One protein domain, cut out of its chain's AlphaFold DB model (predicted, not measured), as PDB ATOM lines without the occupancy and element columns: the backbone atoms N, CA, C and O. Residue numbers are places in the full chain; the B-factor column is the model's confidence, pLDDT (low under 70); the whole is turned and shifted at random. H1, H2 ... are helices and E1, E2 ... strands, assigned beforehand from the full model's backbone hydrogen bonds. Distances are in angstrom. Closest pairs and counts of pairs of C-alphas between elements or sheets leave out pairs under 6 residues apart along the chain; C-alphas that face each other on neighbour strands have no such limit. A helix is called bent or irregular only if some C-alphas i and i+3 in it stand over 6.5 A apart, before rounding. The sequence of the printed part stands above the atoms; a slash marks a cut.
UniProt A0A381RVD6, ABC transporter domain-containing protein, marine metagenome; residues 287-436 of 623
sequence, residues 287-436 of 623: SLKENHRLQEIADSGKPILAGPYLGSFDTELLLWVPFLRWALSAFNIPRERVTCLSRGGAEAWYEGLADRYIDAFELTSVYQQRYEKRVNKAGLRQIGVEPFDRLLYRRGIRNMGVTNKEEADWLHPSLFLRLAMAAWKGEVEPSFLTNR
ATOM      1  N   SER A 287     131.148 158.736 162.070       47.69
ATOM      2  CA  SER A 287     131.665 159.298 163.328       47.69
ATOM      3  C   SER A 287     131.543 158.372 164.550       47.69
ATOM      4  O   SER A 287     132.491 158.327 165.340       47.69
ATOM      5  N   LEU A 288     130.449 157.604 164.718       47.81
ATOM      6  CA  LEU A 288     130.343 156.687 165.864       47.81
ATOM      7  C   LEU A 288     131.204 155.443 165.656       47.81
ATOM      8  O   LEU A 288     131.796 154.973 166.621       47.81
ATOM      9  N   LYS A 289     131.355 154.935 164.423       60.31
ATOM     10  CA  LYS A 289     132.180 153.739 164.159       60.31
ATOM     11  C   LYS A 289     133.658 153.952 164.468       60.31
ATOM     12  O   LYS A 289     134.301 153.045 164.986       60.31
ATOM     13  N   GLU A 290     134.208 155.123 164.157       66.50
ATOM     14  CA  GLU A 290     135.631 155.388 164.389       66.50
ATOM     15  C   GLU A 290     135.933 155.662 165.854       66.50
ATOM     16  O   GLU A 290     136.859 155.062 166.394       66.50
ATOM     17  N   ASN A 291     135.109 156.473 166.524       71.19
ATOM     18  CA  ASN A 291     135.228 156.677 167.966       71.19
ATOM     19  C   ASN A 291     135.022 155.362 168.732       71.19
ATOM     20  O   ASN A 291     135.774 155.082 169.658       71.19
ATOM     21  N   HIS A 292     134.060 154.528 168.322       74.44
ATOM     22  CA  HIS A 292     133.861 153.202 168.906       74.44
ATOM     23  C   HIS A 292     135.081 152.309 168.680       74.44
ATOM     24  O   HIS A 292     135.532 151.643 169.604       74.44
ATOM     25  N   ARG A 293     135.666 152.324 167.477       80.75
ATOM     26  CA  ARG A 293     136.870 151.541 167.186       80.75
ATOM     27  C   ARG A 293     138.084 152.017 167.987       80.75
ATOM     28  O   ARG A 293     138.851 151.187 168.461       80.75
ATOM     29  N   LEU A 294     138.271 153.326 168.137       84.50
ATOM     30  CA  LEU A 294     139.330 153.897 168.974       84.50
ATOM     31  C   LEU A 294     139.122 153.548 170.449       84.50
ATOM     32  O   LEU A 294     140.081 153.166 171.114       84.50
ATOM     33  N   GLN A 295     137.876 153.588 170.924       84.88
ATOM     34  CA  GLN A 295     137.523 153.158 172.272       84.88
ATOM     35  C   GLN A 295     137.801 151.664 172.483       84.88
ATOM     36  O   GLN A 295     138.431 151.307 173.468       84.88
ATOM     37  N   GLU A 296     137.433 150.794 171.535       85.75
ATOM     38  CA  GLU A 296     137.761 149.359 171.584       85.75
ATOM     39  C   GLU A 296     139.271 149.116 171.703       85.75
ATOM     40  O   GLU A 296     139.705 148.275 172.487       85.75
ATOM     41  N   ILE A 297     140.073 149.848 170.920       88.19
ATOM     42  CA  ILE A 297     141.538 149.757 170.955       88.19
ATOM     43  C   ILE A 297     142.074 150.271 172.297       88.19
ATOM     44  O   ILE A 297     142.990 149.678 172.868       88.19
ATOM     45  N   ALA A 298     141.515 151.358 172.827       89.44
ATOM     46  CA  ALA A 298     141.907 151.884 174.127       89.44
ATOM     47  C   ALA A 298     141.629 150.862 175.242       89.44
ATOM     48  O   ALA A 298     142.541 150.530 176.008       89.44
ATOM     49  N   ASP A 299     140.423 150.294 175.251       90.06
ATOM     50  CA  ASP A 299     139.922 149.366 176.267       90.06
ATOM     51  C   ASP A 299     140.595 147.984 176.220       90.06
ATOM     52  O   ASP A 299     140.640 147.281 177.231       90.06
ATOM     53  N   SER A 300     141.139 147.571 175.070       91.06
ATOM     54  CA  SER A 300     141.700 146.225 174.888       91.06
ATOM     55  C   SER A 300     142.930 145.923 175.755       91.06
ATOM     56  O   SER A 300     143.220 144.756 176.026       91.06
ATOM     57  N   GLY A 301     143.706 146.950 176.118       88.19
ATOM     58  CA  GLY A 301     145.017 146.810 176.761       88.19
ATOM     59  C   GLY A 301     146.131 146.210 175.883       88.19
ATOM     60  O   GLY A 301     147.261 146.089 176.352       88.19
ATOM     61  N   LYS A 302     145.858 145.844 174.624       93.56
ATOM     62  CA  LYS A 302     146.811 145.151 173.737       93.56
ATOM     63  C   LYS A 302     147.876 146.099 173.162       93.56
ATOM     64  O   LYS A 302     147.621 147.308 173.086       93.56
ATOM     65  N   PRO A 303     149.042 145.579 172.723       95.44
ATOM     66  CA  PRO A 303     149.964 146.311 171.859       95.44
ATOM     67  C   PRO A 303     149.266 146.775 170.577       95.44
ATOM     68  O   PRO A 303     148.445 146.053 170.013       95.44
ATOM     69  N   ILE A 304     149.607 147.968 170.105       96.00
ATOM     70  CA  ILE A 304     148.979 148.639 168.970       96.00
ATOM     71  C   ILE A 304     150.035 148.846 167.895       96.00
ATOM     72  O   ILE A 304     151.060 149.478 168.140       96.00
ATOM     73  N   LEU A 305     149.757 148.369 166.686       96.94
ATOM     74  CA  LEU A 305     150.521 148.740 165.503       96.94
ATOM     75  C   LEU A 305     149.767 149.843 164.751       96.94
ATOM     76  O   LEU A 305     148.684 149.609 164.205       96.94
ATOM     77  N   ALA A 306     150.334 151.050 164.749       96.62
ATOM     78  CA  ALA A 306     149.813 152.220 164.054       96.62
ATOM     79  C   ALA A 306     150.502 152.372 162.690       96.62
ATOM     80  O   ALA A 306     151.700 152.635 162.625       96.62
ATOM     81  N   GLY A 307     149.761 152.196 161.596       93.81
ATOM     82  CA  GLY A 307     150.316 152.090 160.237       93.81
ATOM     83  C   GLY A 307     149.940 150.761 159.565       93.81
ATOM     84  O   GLY A 307     148.989 150.126 160.007       93.81
ATOM     85  N   PRO A 308     150.622 150.303 158.501       94.12
ATOM     86  CA  PRO A 308     151.675 151.014 157.785       94.12
ATOM     87  C   PRO A 308     151.134 152.285 157.135       94.12
ATOM     88  O   PRO A 308     150.052 152.246 156.550       94.12
ATOM     89  N   TYR A 309     151.876 153.386 157.190       92.38
ATOM     90  CA  TYR A 309     151.555 154.548 156.367       92.38
ATOM     91  C   TYR A 309     152.275 154.473 155.018       92.38
ATOM     92  O   TYR A 309     153.498 154.495 154.940       92.38
ATOM     93  N   LEU A 310     151.503 154.377 153.936       88.00
ATOM     94  CA  LEU A 310     152.010 154.276 152.564       88.00
ATOM     95  C   LEU A 310     151.530 155.441 151.687       88.00
ATOM     96  O   LEU A 310     151.713 155.416 150.473       88.00
ATOM     97  N   GLY A 311     150.844 156.434 152.254       81.56
ATOM     98  CA  GLY A 311     150.253 157.551 151.515       81.56
ATOM     99  C   GLY A 311     151.264 158.565 150.970       81.56
ATOM    100  O   GLY A 311     152.458 158.291 150.845       81.56
ATOM    101  N   SER A 312     150.803 159.770 150.647       79.19
ATOM    102  CA  SER A 312     151.685 160.891 150.299       79.19
ATOM    103  C   SER A 312     152.285 161.548 151.552       79.19
ATOM    104  O   SER A 312     151.735 161.409 152.639       79.19
ATOM    105  N   PHE A 313     153.423 162.237 151.422       81.12
ATOM    106  CA  PHE A 313     154.125 162.826 152.575       81.12
ATOM    107  C   PHE A 313     153.307 163.918 153.278       81.12
ATOM    108  O   PHE A 313     153.219 163.946 154.499       81.12
ATOM    109  N   ASP A 314     152.642 164.774 152.506       77.50
ATOM    110  CA  ASP A 314     151.783 165.850 153.009       77.50
ATOM    111  C   ASP A 314     150.626 165.318 153.859       77.50
ATOM    112  O   ASP A 314     150.361 165.830 154.943       77.50
ATOM    113  N   THR A 315     149.955 164.259 153.404       81.31
ATOM    114  CA  THR A 315     148.863 163.640 154.168       81.31
ATOM    115  C   THR A 315     149.365 162.784 155.334       81.31
ATOM    116  O   THR A 315     148.598 162.495 156.251       81.31
ATOM    117  N   GLU A 316     150.642 162.404 155.361       88.19
ATOM    118  CA  GLU A 316     151.258 161.810 156.549       88.19
ATOM    119  C   GLU A 316     151.439 162.871 157.636       88.19
ATOM    120  O   GLU A 316     150.945 162.714 158.751       88.19
ATOM    121  N   LEU A 317     152.075 163.983 157.259       85.75
ATOM    122  CA  LEU A 317     152.483 165.069 158.148       85.75
ATOM    123  C   LEU A 317     151.314 165.916 158.653       85.75
ATOM    124  O   LEU A 317     151.295 166.292 159.821       85.75
ATOM    125  N   LEU A 318     150.341 166.227 157.793       83.50
ATOM    126  CA  LEU A 318     149.231 167.123 158.139       83.50
ATOM    127  C   LEU A 318     147.995 166.402 158.669       83.50
ATOM    128  O   LEU A 318     147.139 167.037 159.278       83.50
ATOM    129  N   LEU A 319     147.858 165.102 158.396       85.69
ATOM    130  CA  LEU A 319     146.640 164.360 158.721       85.69
ATOM    131  C   LEU A 319     146.930 163.165 159.611       85.69
ATOM    132  O   LEU A 319     146.436 163.122 160.727       85.69
ATOM    133  N   TRP A 320     147.725 162.200 159.151       91.44
ATOM    134  CA  TRP A 320     147.905 160.951 159.891       91.44
ATOM    135  C   TRP A 320     148.640 161.126 161.218       91.44
ATOM    136  O   TRP A 320     148.128 160.683 162.241       91.44
ATOM    137  N   VAL A 321     149.800 161.784 161.223       92.12
ATOM    138  CA  VAL A 321     150.585 162.023 162.443       92.12
ATOM    139  C   VAL A 321     149.798 162.881 163.455       92.12
ATOM    140  O   VAL A 321     149.666 162.461 164.608       92.12
ATOM    141  N   PRO A 322     149.177 164.017 163.068       91.06
ATOM    142  CA  PRO A 322     148.372 164.818 163.993       91.06
ATOM    143  C   PRO A 322     147.093 164.115 164.463       91.06
ATOM    144  O   PRO A 322     146.678 164.299 165.608       91.06
ATOM    145  N   PHE A 323     146.471 163.291 163.610       91.50
ATOM    146  CA  PHE A 323     145.340 162.449 164.003       91.50
ATOM    147  C   PHE A 323     145.769 161.392 165.009       91.50
ATOM    148  O   PHE A 323     145.065 161.165 165.986       91.50
ATOM    149  N   LEU A 324     146.914 160.744 164.787       93.12
ATOM    150  CA  LEU A 324     147.447 159.753 165.707       93.12
ATOM    151  C   LEU A 324     147.673 160.391 167.078       93.12
ATOM    152  O   LEU A 324     147.192 159.869 168.078       93.12
ATOM    153  N   ARG A 325     148.295 161.574 167.116       92.75
ATOM    154  CA  ARG A 325     148.463 162.356 168.345       92.75
ATOM    155  C   ARG A 325     147.132 162.643 169.039       92.75
ATOM    156  O   ARG A 325     146.991 162.382 170.234       92.75
ATOM    157  N   TRP A 326     146.143 163.125 168.284       92.81
ATOM    158  CA  TRP A 326     144.793 163.347 168.794       92.81
ATOM    159  C   TRP A 326     144.165 162.071 169.353       92.81
ATOM    160  O   TRP A 326     143.678 162.080 170.476       92.81
ATOM    161  N   ALA A 327     144.197 160.972 168.603       91.19
ATOM    162  CA  ALA A 327     143.573 159.713 168.981       91.19
ATOM    163  C   ALA A 327     144.206 159.135 170.253       91.19
ATOM    164  O   ALA A 327     143.494 158.689 171.150       91.19
ATOM    165  N   LEU A 328     145.534 159.188 170.370       92.94
ATOM    166  CA  LEU A 328     146.227 158.715 171.566       92.94
ATOM    167  C   LEU A 328     145.893 159.579 172.790       92.94
ATOM    168  O   LEU A 328     145.605 159.041 173.858       92.94
ATOM    169  N   SER A 329     145.849 160.905 172.627       92.75
ATOM    170  CA  SER A 329     145.504 161.835 173.708       92.75
ATOM    171  C   SER A 329     144.031 161.736 174.126       92.75
ATOM    172  O   SER A 329     143.734 161.541 175.302       92.75
ATOM    173  N   ALA A 330     143.099 161.809 173.174       89.88
ATOM    174  CA  ALA A 330     141.659 161.834 173.434       89.88
ATOM    175  C   ALA A 330     141.147 160.544 174.092       89.88
ATOM    176  O   ALA A 330     140.212 160.594 174.891       89.88
ATOM    177  N   PHE A 331     141.768 159.403 173.780       91.44
ATOM    178  CA  PHE A 331     141.391 158.094 174.317       91.44
ATOM    179  C   PHE A 331     142.349 157.589 175.410       91.44
ATOM    180  O   PHE A 331     142.232 156.443 175.837       91.44
ATOM    181  N   ASN A 332     143.270 158.436 175.896       92.50
ATOM    182  CA  ASN A 332     144.260 158.106 176.930       92.50
ATOM    183  C   ASN A 332     145.050 156.814 176.637       92.50
ATOM    184  O   ASN A 332     145.285 155.994 177.527       92.50
ATOM    185  N   ILE A 333     145.443 156.613 175.378       94.00
ATOM    186  CA  ILE A 333     146.233 155.454 174.965       94.00
ATOM    187  C   ILE A 333     147.711 155.742 175.280       94.00
ATOM    188  O   ILE A 333     148.271 156.693 174.734       94.00
ATOM    189  N   PRO A 334     148.365 154.937 176.137       93.62
ATOM    190  CA  PRO A 334     149.757 155.155 176.515       93.62
ATOM    191  C   PRO A 334     150.701 154.822 175.349       93.62
ATOM    192  O   PRO A 334     150.525 153.802 174.674       93.62
ATOM    193  N   ARG A 335     151.716 155.665 175.121       93.25
ATOM    194  CA  ARG A 335     152.681 155.527 174.010       93.25
ATOM    195  C   ARG A 335     153.481 154.222 174.058       93.25
ATOM    196  O   ARG A 335     153.883 153.714 173.017       93.25
ATOM    197  N   GLU A 336     153.628 153.639 175.246       94.31
ATOM    198  CA  GLU A 336     154.312 152.369 175.508       94.31
ATOM    199  C   GLU A 336     153.604 151.189 174.824       94.31
ATOM    200  O   GLU A 336     154.215 150.162 174.526       94.31
ATOM    201  N   ARG A 337     152.296 151.323 174.557       94.81
ATOM    202  CA  ARG A 337     151.518 150.332 173.800       94.81
ATOM    203  C   ARG A 337     151.658 150.507 172.296       94.81
ATOM    204  O   ARG A 337     151.262 149.601 171.569       94.81
ATOM    205  N   VAL A 338     152.156 151.641 171.817       96.50
ATOM    206  CA  VAL A 338     152.101 152.009 170.405       96.50
ATOM    207  C   VAL A 338     153.435 151.706 169.737       96.50
ATOM    208  O   VAL A 338     154.505 152.052 170.225       96.50
ATOM    209  N   THR A 339     153.363 151.049 168.587       97.00
ATOM    210  CA  THR A 339     154.464 150.929 167.637       97.00
ATOM    211  C   THR A 339     154.021 151.550 166.323       97.00
ATOM    212  O   THR A 339     153.005 151.142 165.755       97.00
ATOM    213  N   CYS A 340     154.755 152.547 165.842       96.69
ATOM    214  CA  CYS A 340     154.484 153.180 164.557       96.69
ATOM    215  C   CYS A 340     155.169 152.404 163.432       96.69
ATOM    216  O   CYS A 340     156.305 151.963 163.568       96.69
ATOM    217  N   LEU A 341     154.474 152.241 162.311       95.62
ATOM    218  CA  LEU A 341     154.985 151.593 161.113       95.62
ATOM    219  C   LEU A 341     154.805 152.543 159.936       95.62
ATOM    220  O   LEU A 341     153.681 152.847 159.531       95.62
ATOM    221  N   SER A 342     155.913 152.991 159.366       92.69
ATOM    222  CA  SER A 342     155.915 153.788 158.143       92.69
ATOM    223  C   SER A 342     157.155 153.442 157.311       92.69
ATOM    224  O   SER A 342     157.777 152.395 157.488       92.69
ATOM    225  N   ARG A 343     157.450 154.266 156.319       86.38
ATOM    226  CA  ARG A 343     158.570 154.140 155.384       86.38
ATOM    227  C   ARG A 343     159.897 154.611 155.986       86.38
ATOM    228  O   ARG A 343     159.921 155.342 156.972       86.38
ATOM    229  N   GLY A 344     161.003 154.233 155.358       81.69
ATOM    230  CA  GLY A 344     162.347 154.609 155.803       81.69
ATOM    231  C   GLY A 344     162.542 156.112 155.984       81.69
ATOM    232  O   GLY A 344     162.109 156.908 155.150       81.69
ATOM    233  N   GLY A 345     163.165 156.482 157.104       78.88
ATOM    234  CA  GLY A 345     163.549 157.854 157.437       78.88
ATOM    235  C   GLY A 345     162.427 158.752 157.971       78.88
ATOM    236  O   GLY A 345     162.682 159.923 158.232       78.88
ATOM    237  N   ALA A 346     161.205 158.240 158.153       87.06
ATOM    238  CA  ALA A 346     160.086 158.995 158.735       87.06
ATOM    239  C   ALA A 346     159.993 158.890 160.272       87.06
ATOM    240  O   ALA A 346     159.095 159.482 160.864       87.06
ATOM    241  N   GLU A 347     160.901 158.161 160.934       87.56
ATOM    242  CA  GLU A 347     160.871 157.907 162.388       87.56
ATOM    243  C   GLU A 347     160.758 159.188 163.220       87.56
ATOM    244  O   GLU A 347     159.904 159.279 164.102       87.56
ATOM    245  N   ALA A 348     161.544 160.211 162.877       84.69
ATOM    246  CA  ALA A 348     161.552 161.490 163.584       84.69
ATOM    247  C   ALA A 348     160.189 162.211 163.558       84.69
ATOM    248  O   ALA A 348     159.908 163.048 164.411       84.69
ATOM    249  N   TRP A 349     159.303 161.883 162.611       88.50
ATOM    250  CA  TRP A 349     157.959 162.467 162.540       88.50
ATOM    251  C   TRP A 349     157.003 161.888 163.589       88.50
ATOM    252  O   TRP A 349     155.968 162.486 163.877       88.50
ATOM    253  N   TYR A 350     157.345 160.729 164.154       91.00
ATOM    254  CA  TYR A 350     156.563 160.022 165.168       91.00
ATOM    255  C   TYR A 350     157.142 160.181 166.580       91.00
ATOM    256  O   TYR A 350     156.640 159.558 167.522       91.00
ATOM    257  N   GLU A 351     158.177 161.007 166.750       85.06
ATOM    258  CA  GLU A 351     158.807 161.236 168.047       85.06
ATOM    259  C   GLU A 351     157.772 161.709 169.083       85.06
ATOM    260  O   GLU A 351     156.936 162.577 168.829       85.06
ATOM    261  N   GLY A 352     157.793 161.077 170.258       85.06
ATOM    262  CA  GLY A 352     156.845 161.349 171.339       85.06
ATOM    263  C   GLY A 352     155.478 160.664 171.206       85.06
ATOM    264  O   GLY A 352     154.765 160.603 172.207       85.06
ATOM    265  N   LEU A 353     155.123 160.097 170.043       89.25
ATOM    266  CA  LEU A 353     153.842 159.398 169.832       89.25
ATOM    267  C   LEU A 353     153.885 157.910 170.189       89.25
ATOM    268  O   LEU A 353     152.876 157.350 170.616       89.25
ATOM    269  N   ALA A 354     155.033 157.266 170.002       90.69
ATOM    270  CA  ALA A 354     155.212 155.831 170.194       90.69
ATOM    271  C   ALA A 354     156.596 155.526 170.774       90.69
ATOM    272  O   ALA A 354     157.564 156.221 170.475       90.69
ATOM    273  N   ASP A 355     156.697 154.456 171.565       87.56
ATOM    274  CA  ASP A 355     157.979 153.979 172.112       87.56
ATOM    275  C   ASP A 355     158.824 153.222 171.082       87.56
ATOM    276  O   ASP A 355     160.014 152.979 171.290       87.56
ATOM    277  N   ARG A 356     158.194 152.779 169.992       92.44
ATOM    278  CA  ARG A 356     158.841 151.999 168.943       92.44
ATOM    279  C   ARG A 356     158.418 152.481 167.571       92.44
ATOM    280  O   ARG A 356     157.241 152.750 167.325       92.44
ATOM    281  N   TYR A 357     159.381 152.470 166.666       93.31
ATOM    282  CA  TYR A 357     159.183 152.680 165.247       93.31
ATOM    283  C   TYR A 357     159.685 151.455 164.483       93.31
ATOM    284  O   TYR A 357     160.693 150.853 164.845       93.31
ATOM    285  N   ILE A 358     158.956 151.059 163.444       94.12
ATOM    286  CA  ILE A 358     159.359 150.007 162.517       94.12
ATOM    287  C   ILE A 358     159.439 150.625 161.128       94.12
ATOM    288  O   ILE A 358     158.450 151.154 160.615       94.12
ATOM    289  N   ASP A 359     160.599 150.484 160.492       90.31
ATOM    290  CA  ASP A 359     160.760 150.798 159.080       90.31
ATOM    291  C   ASP A 359     160.223 149.638 158.223       90.31
ATOM    292  O   ASP A 359     160.675 148.489 158.294       90.31
ATOM    293  N   ALA A 360     159.253 149.930 157.359       89.44
ATOM    294  CA  ALA A 360     158.678 148.959 156.444       89.44
ATOM    295  C   ALA A 360     159.705 148.314 155.483       89.44
ATOM    296  O   ALA A 360     159.469 147.184 155.033       89.44
ATOM    297  N   PHE A 361     160.852 148.954 155.208       85.62
ATOM    298  CA  PHE A 361     161.963 148.354 154.450       85.62
ATOM    299  C   PHE A 361     162.640 147.189 155.180       85.62
ATOM    300  O   PHE A 361     163.290 146.361 154.539       85.62
ATOM    301  N   GLU A 362     162.526 147.104 156.504       86.19
ATOM    302  CA  GLU A 362     163.061 145.984 157.290       86.19
ATOM    303  C   GLU A 362     162.150 144.769 157.239       86.19
ATOM    304  O   GLU A 362     162.596 143.627 157.347       86.19
ATOM    305  N   LEU A 363     160.860 145.006 157.017       86.50
ATOM    306  CA  LEU A 363     159.872 143.947 157.000       86.50
ATOM    307  C   LEU A 363     159.898 143.155 155.696       86.50
ATOM    308  O   LEU A 363     159.424 142.021 155.682       86.50
ATOM    309  N   THR A 364     160.388 143.701 154.579       81.25
ATOM    310  CA  THR A 364     160.348 142.992 153.292       81.25
ATOM    311  C   THR A 364     161.385 143.467 152.273       81.25
ATOM    312  O   THR A 364     161.468 144.648 151.958       81.25
ATOM    313  N   SER A 365     162.108 142.522 151.657       78.31
ATOM    314  CA  SER A 365     163.078 142.796 150.581       78.31
ATOM    315  C   SER A 365     162.434 143.247 149.264       78.31
ATOM    316  O   SER A 365     163.097 143.837 148.418       78.31
ATOM    317  N   VAL A 366     161.133 142.995 149.086       74.56
ATOM    318  CA  VAL A 366     160.359 143.368 147.886       74.56
ATOM    319  C   VAL A 366     159.472 144.597 148.115       74.56
ATOM    320  O   VAL A 366     158.458 144.761 147.434       74.56
ATOM    321  N   TYR A 367     159.811 145.444 149.097       83.62
ATOM    322  CA  TYR A 367     159.008 146.619 149.468       83.62
ATOM    323  C   TYR A 367     158.738 147.507 148.255       83.62
ATOM    324  O   TYR A 367     157.584 147.778 147.938       83.62
ATOM    325  N   GLN A 368     159.801 147.860 147.531       79.50
ATOM    326  CA  GLN A 368     159.752 148.770 146.394       79.50
ATOM    327  C   GLN A 368     158.785 148.290 145.302       79.50
ATOM    328  O   GLN A 368     157.844 148.995 144.945       79.50
ATOM    329  N   GLN A 369     158.935 147.039 144.855       75.94
ATOM    330  CA  GLN A 369     158.079 146.442 143.822       75.94
ATOM    331  C   GLN A 369     156.598 146.404 144.239       75.94
ATOM    332  O   GLN A 369     155.699 146.630 143.426       75.94
ATOM    333  N   ARG A 370     156.320 146.108 145.518       75.50
ATOM    334  CA  ARG A 370     154.947 146.052 146.046       75.50
ATOM    335  C   ARG A 370     154.343 147.443 146.241       75.50
ATOM    336  O   ARG A 370     153.163 147.627 145.938       75.50
ATOM    337  N   TYR A 371     155.137 148.410 146.692       82.06
ATOM    338  CA  TYR A 371     154.730 149.804 146.819       82.06
ATOM    339  C   TYR A 371     154.365 150.393 145.453       82.06
ATOM    340  O   TYR A 371     153.273 150.934 145.298       82.06
ATOM    341  N   GLU A 372     155.210 150.194 144.438       76.81
ATOM    342  CA  GLU A 372     154.961 150.618 143.054       76.81
ATOM    343  C   GLU A 372     153.646 150.067 142.510       76.81
ATOM    344  O   GLU A 372     152.797 150.810 142.018       76.81
ATOM    345  N   LYS A 373     153.432 148.757 142.658       70.94
ATOM    346  CA  LYS A 373     152.194 148.106 142.226       70.94
ATOM    347  C   LYS A 373     150.971 148.687 142.939       70.94
ATOM    348  O   LYS A 373     149.942 148.922 142.305       70.94
ATOM    349  N   ARG A 374     151.078 148.937 144.248       78.50
ATOM    350  CA  ARG A 374     150.009 149.554 145.039       78.50
ATOM    351  C   ARG A 374     149.722 150.976 144.564       78.50
ATOM    352  O   ARG A 374     148.556 151.297 144.368       78.50
ATOM    353  N   VAL A 375     150.744 151.800 144.333       72.44
ATOM    354  CA  VAL A 375     150.575 153.183 143.854       72.44
ATOM    355  C   VAL A 375     149.974 153.207 142.449       72.44
ATOM    356  O   VAL A 375     149.058 153.983 142.198       72.44
ATOM    357  N   ASN A 376     150.390 152.307 141.558       67.00
ATOM    358  CA  ASN A 376     149.824 152.205 140.209       67.00
ATOM    359  C   ASN A 376     148.345 151.786 140.214       67.00
ATOM    360  O   ASN A 376     147.580 152.218 139.355       67.00
ATOM    361  N   LYS A 377     147.929 150.955 141.178       65.88
ATOM    362  CA  LYS A 377     146.548 150.460 141.290       65.88
ATOM    363  C   LYS A 377     145.623 151.416 142.050       65.88
ATOM    364  O   LYS A 377     144.511 151.677 141.604       65.88
ATOM    365  N   ALA A 378     146.049 151.876 143.225       60.00
ATOM    366  CA  ALA A 378     145.221 152.604 144.192       60.00
ATOM    367  C   ALA A 378     145.596 154.095 144.319       60.00
ATOM    368  O   ALA A 378     144.938 154.852 145.037       60.00
ATOM    369  N   GLY A 379     146.647 154.536 143.624       69.69
ATOM    370  CA  GLY A 379     147.236 155.858 143.802       69.69
ATOM    371  C   GLY A 379     147.951 156.004 145.147       69.69
ATOM    372  O   GLY A 379     148.225 155.038 145.859       69.69
ATOM    373  N   LEU A 380     148.222 157.254 145.527       66.94
ATOM    374  CA  LEU A 380     148.810 157.604 146.828       66.94
ATOM    375  C   LEU A 380     147.782 157.600 147.975       66.94
ATOM    376  O   LEU A 380     148.117 157.917 149.111       66.94
ATOM    377  N   ARG A 381     146.519 157.251 147.709       70.88
ATOM    378  CA  ARG A 381     145.435 157.320 148.696       70.88
ATOM    379  C   ARG A 381     145.378 156.032 149.513       70.88
ATOM    380  O   ARG A 381     145.386 154.939 148.956       70.88
ATOM    381  N   GLN A 382     145.283 156.148 150.836       79.06
ATOM    382  CA  GLN A 382     145.177 155.002 151.751       79.06
ATOM    383  C   GLN A 382     143.841 154.999 152.509       79.06
ATOM    384  O   GLN A 382     143.781 154.944 153.731       79.06
ATOM    385  N   ILE A 383     142.742 155.086 151.758       74.62
ATOM    386  CA  ILE A 383     141.365 155.116 152.289       74.62
ATOM    387  C   ILE A 383     140.743 153.733 152.515       74.62
ATOM    388  O   ILE A 383     139.603 153.627 152.950       74.62
ATOM    389  N   GLY A 384     141.491 152.670 152.251       75.81
ATOM    390  CA  GLY A 384     141.106 151.292 152.525       75.81
ATOM    391  C   GLY A 384     142.335 150.470 152.876       75.81
ATOM    392  O   GLY A 384     143.458 150.949 152.728       75.81
ATOM    393  N   VAL A 385     142.104 149.250 153.356       80.81
ATOM    394  CA  VAL A 385     143.163 148.295 153.692       80.81
ATOM    395  C   VAL A 385     143.487 147.448 152.462       80.81
ATOM    396  O   VAL A 385     142.673 146.621 152.046       80.81
ATOM    397  N   GLU A 386     144.682 147.612 151.905       79.81
ATOM    398  CA  GLU A 386     145.167 146.846 150.751       79.81
ATOM    399  C   GLU A 386     145.966 145.590 151.175       79.81
ATOM    400  O   GLU A 386     146.414 145.476 152.322       79.81
ATOM    401  N   PRO A 387     146.190 144.612 150.271       77.25
ATOM    402  CA  PRO A 387     146.971 143.409 150.582       77.25
ATOM    403  C   PRO A 387     148.391 143.709 151.076       77.25
ATOM    404  O   PRO A 387     148.909 143.016 151.952       77.25
ATOM    405  N   PHE A 388     149.017 144.763 150.544       83.62
ATOM    406  CA  PHE A 388     150.345 145.172 150.984       83.62
ATOM    407  C   PHE A 388     150.331 145.703 152.424       83.62
ATOM    408  O   PHE A 388     151.200 145.328 153.211       83.62
ATOM    409  N   ASP A 389     149.290 146.450 152.800       86.62
ATOM    410  CA  ASP A 389     149.092 146.952 154.161       86.62
ATOM    411  C   ASP A 389     148.972 145.788 155.152       86.62
ATOM    412  O   ASP A 389     149.617 145.777 156.200       86.62
ATOM    413  N   ARG A 390     148.202 144.751 154.784       85.06
ATOM    414  CA  ARG A 390     148.040 143.527 155.588       85.06
ATOM    415  C   ARG A 390     149.347 142.754 155.728       85.06
ATOM    416  O   ARG A 390     149.612 142.229 156.809       85.06
ATOM    417  N   LEU A 391     150.152 142.658 154.666       83.12
ATOM    418  CA  LEU A 391     151.462 142.009 154.739       83.12
ATOM    419  C   LEU A 391     152.361 142.729 155.748       83.12
ATOM    420  O   LEU A 391     152.924 142.083 156.632       83.12
ATOM    421  N   LEU A 392     152.491 144.048 155.606       89.38
ATOM    422  CA  LEU A 392     153.325 144.863 156.482       89.38
ATOM    423  C   LEU A 392     152.809 144.831 157.923       89.38
ATOM    424  O   LEU A 392     153.611 144.639 158.827       89.38
ATOM    425  N   TYR A 393     151.491 144.866 158.145       90.69
ATOM    426  CA  TYR A 393     150.894 144.660 159.467       90.69
ATOM    427  C   TYR A 393     151.296 143.308 160.076       90.69
ATOM    428  O   TYR A 393     151.846 143.264 161.174       90.69
ATOM    429  N   ARG A 394     151.106 142.194 159.347       86.50
ATOM    430  CA  ARG A 394     151.458 140.838 159.828       86.50
ATOM    431  C   ARG A 394     152.947 140.692 160.154       86.50
ATOM    432  O   ARG A 394     153.307 139.879 161.005       86.50
ATOM    433  N   ARG A 395     153.823 141.392 159.432       89.50
ATOM    434  CA  ARG A 395     155.270 141.372 159.694       89.50
ATOM    435  C   ARG A 395     155.656 142.327 160.825       89.50
ATOM    436  O   ARG A 395     156.499 141.962 161.634       89.50
ATOM    437  N   GLY A 396     154.990 143.472 160.934       92.56
ATOM    438  CA  GLY A 396     155.179 144.440 162.010       92.56
ATOM    439  C   GLY A 396     154.795 143.871 163.374       92.56
ATOM    440  O   GLY A 396     155.606 143.912 164.291       92.56
ATOM    441  N   ILE A 397     153.630 143.222 163.502       91.75
ATOM    442  CA  ILE A 397     153.235 142.599 164.780       91.75
ATOM    443  C   ILE A 397     154.207 141.484 165.194       91.75
ATOM    444  O   ILE A 397     154.543 141.356 166.367       91.75
ATOM    445  N   ARG A 398     154.754 140.730 164.229       86.31
ATOM    446  CA  ARG A 398     155.795 139.732 164.504       86.31
ATOM    447  C   ARG A 398     157.098 140.366 164.972       86.31
ATOM    448  O   ARG A 398     157.719 139.842 165.890       86.31
ATOM    449  N   ASN A 399     157.492 141.494 164.382       91.81
ATOM    450  CA  ASN A 399     158.642 142.276 164.835       91.81
ATOM    451  C   ASN A 399     158.442 142.796 166.276       91.81
ATOM    452  O   ASN A 399     159.378 142.773 167.070       91.81
ATOM    453  N   MET A 400     157.203 143.114 166.671       90.69
ATOM    454  CA  MET A 400     156.848 143.437 168.062       90.69
ATOM    455  C   MET A 400     156.890 142.226 169.019       90.69
ATOM    456  O   MET A 400     156.703 142.404 170.221       90.69
ATOM    457  N   GLY A 401     157.133 141.008 168.519       86.12
ATOM    458  CA  GLY A 401     157.119 139.765 169.299       86.12
ATOM    459  C   GLY A 401     155.736 139.117 169.431       86.12
ATOM    460  O   GLY A 401     155.578 138.189 170.221       86.12
ATOM    461  N   VAL A 402     154.741 139.581 168.670       85.75
ATOM    462  CA  VAL A 402     153.369 139.063 168.693       85.75
ATOM    463  C   VAL A 402     153.191 137.987 167.620       85.75
ATOM    464  O   VAL A 402     153.387 138.232 166.427       85.75
ATOM    465  N   THR A 403     152.800 136.781 168.035       70.81
ATOM    466  CA  THR A 403     152.632 135.629 167.134       70.81
ATOM    467  C   THR A 403     151.227 135.513 166.548       70.81
ATOM    468  O   THR A 403     151.081 135.009 165.434       70.81
ATOM    469  N   ASN A 404     150.195 136.002 167.247       73.94
ATOM    470  CA  ASN A 404     148.807 135.954 166.786       73.94
ATOM    471  C   ASN A 404     148.250 137.365 166.534       73.94
ATOM    472  O   ASN A 404     148.339 138.248 167.377       73.94
ATOM    473  N   LYS A 405     147.590 137.577 165.388       71.06
ATOM    474  CA  LYS A 405     146.944 138.857 165.043       71.06
ATOM    475  C   LYS A 405     145.876 139.307 166.047       71.06
ATOM    476  O   LYS A 405     145.538 140.481 166.052       71.06
ATOM    477  N   GLU A 406     145.311 138.389 166.830       77.62
ATOM    478  CA  GLU A 406     144.295 138.695 167.844       77.62
ATOM    479  C   GLU A 406     144.893 139.286 169.127       77.62
ATOM    480  O   GLU A 406     144.163 139.851 169.941       77.62
ATOM    481  N   GLU A 407     146.212 139.188 169.301       82.44
ATOM    482  CA  GLU A 407     146.960 139.694 170.456       82.44
ATOM    483  C   GLU A 407     147.462 141.132 170.256       82.44
ATOM    484  O   GLU A 407     148.000 141.715 171.191       82.44
ATOM    485  N   ALA A 408     147.261 141.721 169.074       90.38
ATOM    486  CA  ALA A 408     147.597 143.109 168.773       90.38
ATOM    487  C   ALA A 408     146.413 143.836 168.132       90.38
ATOM    488  O   ALA A 408     145.632 143.245 167.383       90.38
ATOM    489  N   ASP A 409     146.302 145.130 168.403       92.94
ATOM    490  CA  ASP A 409     145.345 146.000 167.739       92.94
ATOM    491  C   ASP A 409     145.961 146.721 166.548       92.94
ATOM    492  O   ASP A 409     147.128 147.118 166.542       92.94
ATOM    493  N   TRP A 410     145.126 146.922 165.532       92.81
ATOM    494  CA  TRP A 410     145.511 147.609 164.313       92.81
ATOM    495  C   TRP A 410     144.861 148.984 164.229       92.81
ATOM    496  O   TRP A 410     143.645 149.093 164.036       92.81
ATOM    497  N   LEU A 411     145.688 150.024 164.304       92.75
ATOM    498  CA  LEU A 411     145.288 151.390 164.012       92.75
ATOM    499  C   LEU A 411     145.746 151.763 162.593       92.75
ATOM    500  O   LEU A 411     146.871 152.204 162.369       92.75
ATOM    501  N   HIS A 412     144.875 151.533 161.612       92.06
ATOM    502  CA  HIS A 412     145.197 151.735 160.198       92.06
ATOM    503  C   HIS A 412     144.885 153.174 159.721       92.06
ATOM    504  O   HIS A 412     143.820 153.694 160.073       92.06
ATOM    505  N   PRO A 413     145.706 153.793 158.841       90.62
ATOM    506  CA  PRO A 413     145.471 155.154 158.331       90.62
ATOM    507  C   PRO A 413     144.126 155.366 157.627       90.62
ATOM    508  O   PRO A 413     143.586 156.473 157.627       90.62
ATOM    509  N   SER A 414     143.537 154.303 157.069       85.06
ATOM    510  CA  SER A 414     142.207 154.373 156.448       85.06
ATOM    511  C   SER A 414     141.091 154.723 157.422       85.06
ATOM    512  O   SER A 414     140.001 155.049 156.960       85.06
ATOM    513  N   LEU A 415     141.310 154.592 158.736       80.56
ATOM    514  CA  LEU A 415     140.347 155.048 159.732       80.56
ATOM    515  C   LEU A 415     140.111 156.545 159.513       80.56
ATOM    516  O   LEU A 415     139.049 156.927 159.057       80.56
ATOM    517  N   PHE A 416     141.155 157.362 159.621       81.88
ATOM    518  CA  PHE A 416     141.018 158.808 159.486       81.88
ATOM    519  C   PHE A 416     140.941 159.315 158.042       81.88
ATOM    520  O   PHE A 416     140.179 160.232 157.738       81.88
ATOM    521  N   LEU A 417     141.701 158.727 157.110       80.31
ATOM    522  CA  LEU A 417     141.748 159.235 155.730       80.31
ATOM    523  C   LEU A 417     140.393 159.129 155.010       80.31
ATOM    524  O   LEU A 417     140.142 159.851 154.046       80.31
ATOM    525  N   ARG A 418     139.503 158.256 155.490       76.44
ATOM    526  CA  ARG A 418     138.109 158.163 155.044       76.44
ATOM    527  C   ARG A 418     137.276 159.369 155.473       76.44
ATOM    528  O   ARG A 418     136.595 159.939 154.621       76.44
ATOM    529  N   LEU A 419     137.394 159.804 156.729       73.31
ATOM    530  CA  LEU A 419     136.808 161.067 157.188       73.31
ATOM    531  C   LEU A 419     137.364 162.259 156.423       73.31
ATOM    532  O   LEU A 419     136.596 163.122 155.997       73.31
ATOM    533  N   ALA A 420     138.685 162.291 156.216       74.94
ATOM    534  CA  ALA A 420     139.322 163.352 155.446       74.94
ATOM    535  C   ALA A 420     138.695 163.461 154.048       74.94
ATOM    536  O   ALA A 420     138.334 164.546 153.594       74.94
ATOM    537  N   MET A 421     138.445 162.308 153.417       72.44
ATOM    538  CA  MET A 421     137.761 162.236 152.131       72.44
ATOM    539  C   MET A 421     136.323 162.760 152.167       72.44
ATOM    540  O   MET A 421     135.918 163.443 151.228       72.44
ATOM    541  N   ALA A 422     135.559 162.459 153.218       67.88
ATOM    542  CA  ALA A 422     134.192 162.953 153.368       67.88
ATOM    543  C   ALA A 422     134.164 164.487 153.480       67.88
ATOM    544  O   ALA A 422     133.402 165.155 152.777       67.88
ATOM    545  N   ALA A 423     135.057 165.073 154.283       67.56
ATOM    546  CA  ALA A 423     135.145 166.528 154.390       67.56
ATOM    547  C   ALA A 423     135.606 167.176 153.074       67.56
ATOM    548  O   ALA A 423     135.059 168.198 152.664       67.56
ATOM    549  N   TRP A 424     136.550 166.559 152.353       68.69
ATOM    550  CA  TRP A 424     136.978 167.052 151.037       68.69
ATOM    551  C   TRP A 424     135.877 167.015 149.979       68.69
ATOM    552  O   TRP A 424     135.850 167.869 149.094       68.69
ATOM    553  N   LYS A 425     134.949 166.060 150.077       63.56
ATOM    554  CA  LYS A 425     133.743 166.008 149.241       63.56
ATOM    555  C   LYS A 425     132.665 167.014 149.669       63.56
ATOM    556  O   LYS A 425     131.663 167.143 148.970       63.56
ATOM    557  N   GLY A 426     132.866 167.737 150.775       64.12
ATOM    558  CA  GLY A 426     131.881 168.652 151.353       64.12
ATOM    559  C   GLY A 426     130.736 167.943 152.080       64.12
ATOM    560  O   GLY A 426     129.715 168.566 152.349       64.12
ATOM    561  N   GLU A 427     130.889 166.650 152.380       63.66
ATOM    562  CA  GLU A 427     129.900 165.850 153.120       63.66
ATOM    563  C   GLU A 427     129.953 166.152 154.626       63.66
ATOM    564  O   GLU A 427     128.966 165.977 155.337       63.66
ATOM    565  N   VAL A 428     131.104 166.628 155.110       63.62
ATOM    566  CA  VAL A 428     131.347 166.994 156.507       63.62
ATOM    567  C   VAL A 428     131.998 168.376 156.561       63.62
ATOM    568  O   VAL A 428     132.822 168.722 155.715       63.62
ATOM    569  N   GLU A 429     131.621 169.179 157.553       67.25
ATOM    570  CA  GLU A 429     132.171 170.521 157.751       67.25
ATOM    571  C   GLU A 429     133.669 170.449 158.128       67.25
ATOM    572  O   GLU A 429     134.033 169.610 158.958       67.25
ATOM    573  N   PRO A 430     134.561 171.275 157.541       64.94
ATOM    574  CA  PRO A 430     136.008 171.164 157.746       64.94
ATOM    575  C   PRO A 430     136.459 171.205 159.210       64.94
ATOM    576  O   PRO A 430     137.415 170.505 159.554       64.94
ATOM    577  N   SER A 431     135.758 171.946 160.083       69.94
ATOM    578  CA  SER A 431     136.105 171.993 161.510       69.94
ATOM    579  C   SER A 431     136.054 170.614 162.179       69.94
ATOM    580  O   SER A 431     136.783 170.332 163.129       69.94
ATOM    581  N   PHE A 432     135.244 169.696 161.647       69.12
ATOM    582  CA  PHE A 432     135.150 168.328 162.140       69.12
ATOM    583  C   PHE A 432     136.477 167.566 162.027       69.12
ATOM    584  O   PHE A 432     136.774 166.736 162.894       69.12
ATOM    585  N   LEU A 433     137.261 167.836 160.977       72.38
ATOM    586  CA  LEU A 433     138.608 167.287 160.826       72.38
ATOM    587  C   LEU A 433     139.594 168.001 161.735       72.38
ATOM    588  O   LEU A 433     140.332 167.336 162.453       72.38
ATOM    589  N   THR A 434     139.603 169.336 161.728       76.31
ATOM    590  CA  THR A 434     140.588 170.116 162.493       76.31
ATOM    591  C   THR A 434     140.457 169.881 163.998       76.31
ATOM    592  O   THR A 434     141.463 169.818 164.690       76.31
ATOM    593  N   ASN A 435     139.247 169.617 164.504       81.38
ATOM    594  CA  ASN A 435     139.005 169.243 165.905       81.38
ATOM    595  C   ASN A 435     139.581 167.865 166.299       81.38
ATOM    596  O   ASN A 435     139.559 167.508 167.477       81.38
ATOM    597  N   ARG A 436     140.052 167.070 165.329       83.94
ATOM    598  CA  ARG A 436     140.646 165.734 165.517       83.94
ATOM    599  C   ARG A 436     142.110 165.670 165.099       83.94
ATOM    600  O   ARG A 436     142.637 164.590 164.845       83.94
TER     601      ARG A 436
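What this domain is: This is residues 287 to 436 of the 623 residues of the protein "ABC transporter domain-containing protein" of marine metagenome (UniProt A0A381RVD6). Look for a small, twisted parallel sheet of four short strands near the middle of the domain, with H6 covering one face and short H3 on the opposite face. The long H2 grazes the sheet next to H3, H1 grazes it at the E4 edge, H7 and H8 lie beyond H2, and H5 lies away from the sheet past the strands' last residues. The printed part has 150 residues, in the order H1 E1 H2 E2 H3 E3 H4 H5 H6 E4 H7 H8; the class is mixed, helices and strands. The sheet's order is E3 E2 E1 E4. The whole is compact, with a radius of gyration of the C-alphas of 14.7 A and spans of 42 by 37 by 27 A.

How they stand to each other: Start at the parallel strands E3 (residues 356 to 359), E2 (338 to 342), E1 (304 to 306) and E4 (409 to 411). N 358 and O 340 are 2.8 A apart, N 339 and O 304 2.8 A, and N 305 and O 409 2.9 A, each within hydrogen-bond range. H6 (387 to 399) has a height over the sheet of 8.7 A, over E2 and only just over E1, with 3 of its C-alphas there; on the local plane it runs slantwise to E2 at 45 degrees. H3 (347 to 350) is on the opposite face, at a height of 8.8 A. H2 (313 to 330) only grazes the sheet, with its residues 316 to 328; E1, H2, E2 is a strand-helix-strand unit, two parallel neighbour strands with a helix between them along the chain, and E2, H3, E3 is another, both with right-handed crossovers. H2 touches H7 (414 to 424), closest C-alphas Trp 320 and Phe 416 at 7.2 A. H7 touches H8 (431 to 434), closest C-alphas Ala 420 and Leu 433 at 6.7 A. H1 (287 to 299) only grazes the sheet. H4 (360 to 363) touches H6, closest C-alphas Leu 363 and Arg 395 at 5.9 A. H5 (367 to 378) and H6 form a helical hairpin and only just touch, with 3 pairs of C-alphas within 8 A, closest Arg 370 and Phe 388 at 6.8 A. Every O i to N i+4 pair is within hydrogen-bond range in H1 and H5; the counts are 12 of 14 in H2, 8 of 9 in H6 and 5 of 7 in H7, while H3, H4 and H8 are too short for such a pair.

Where its parts are: Find C-alpha 287 at (131.665, 159.298, 163.328), where H1 begins its 18.3 A. H2 runs 24.3 A from C-alpha 313 at (154.125, 162.826, 152.575); it is only just irregular, C-alphas 318 and 321 being 6.8 A apart, with a kink of 26 degrees near residue 320. H6 runs 18.5 A, H5 15.9 A, H7 14.7 A and E2 13.0 A. H8 ends at C-alpha 434, (140.588, 170.116, 162.493).

The domain as a whole: The C-alphas of Gly 401 and Gly 426, the two farthest apart, are 42.3 A apart. The printed part has no cut and no long link. Its mean pLDDT is 82.9; look for values under 70 in residues 287 to 290, 376 to 380 and 422 to 432.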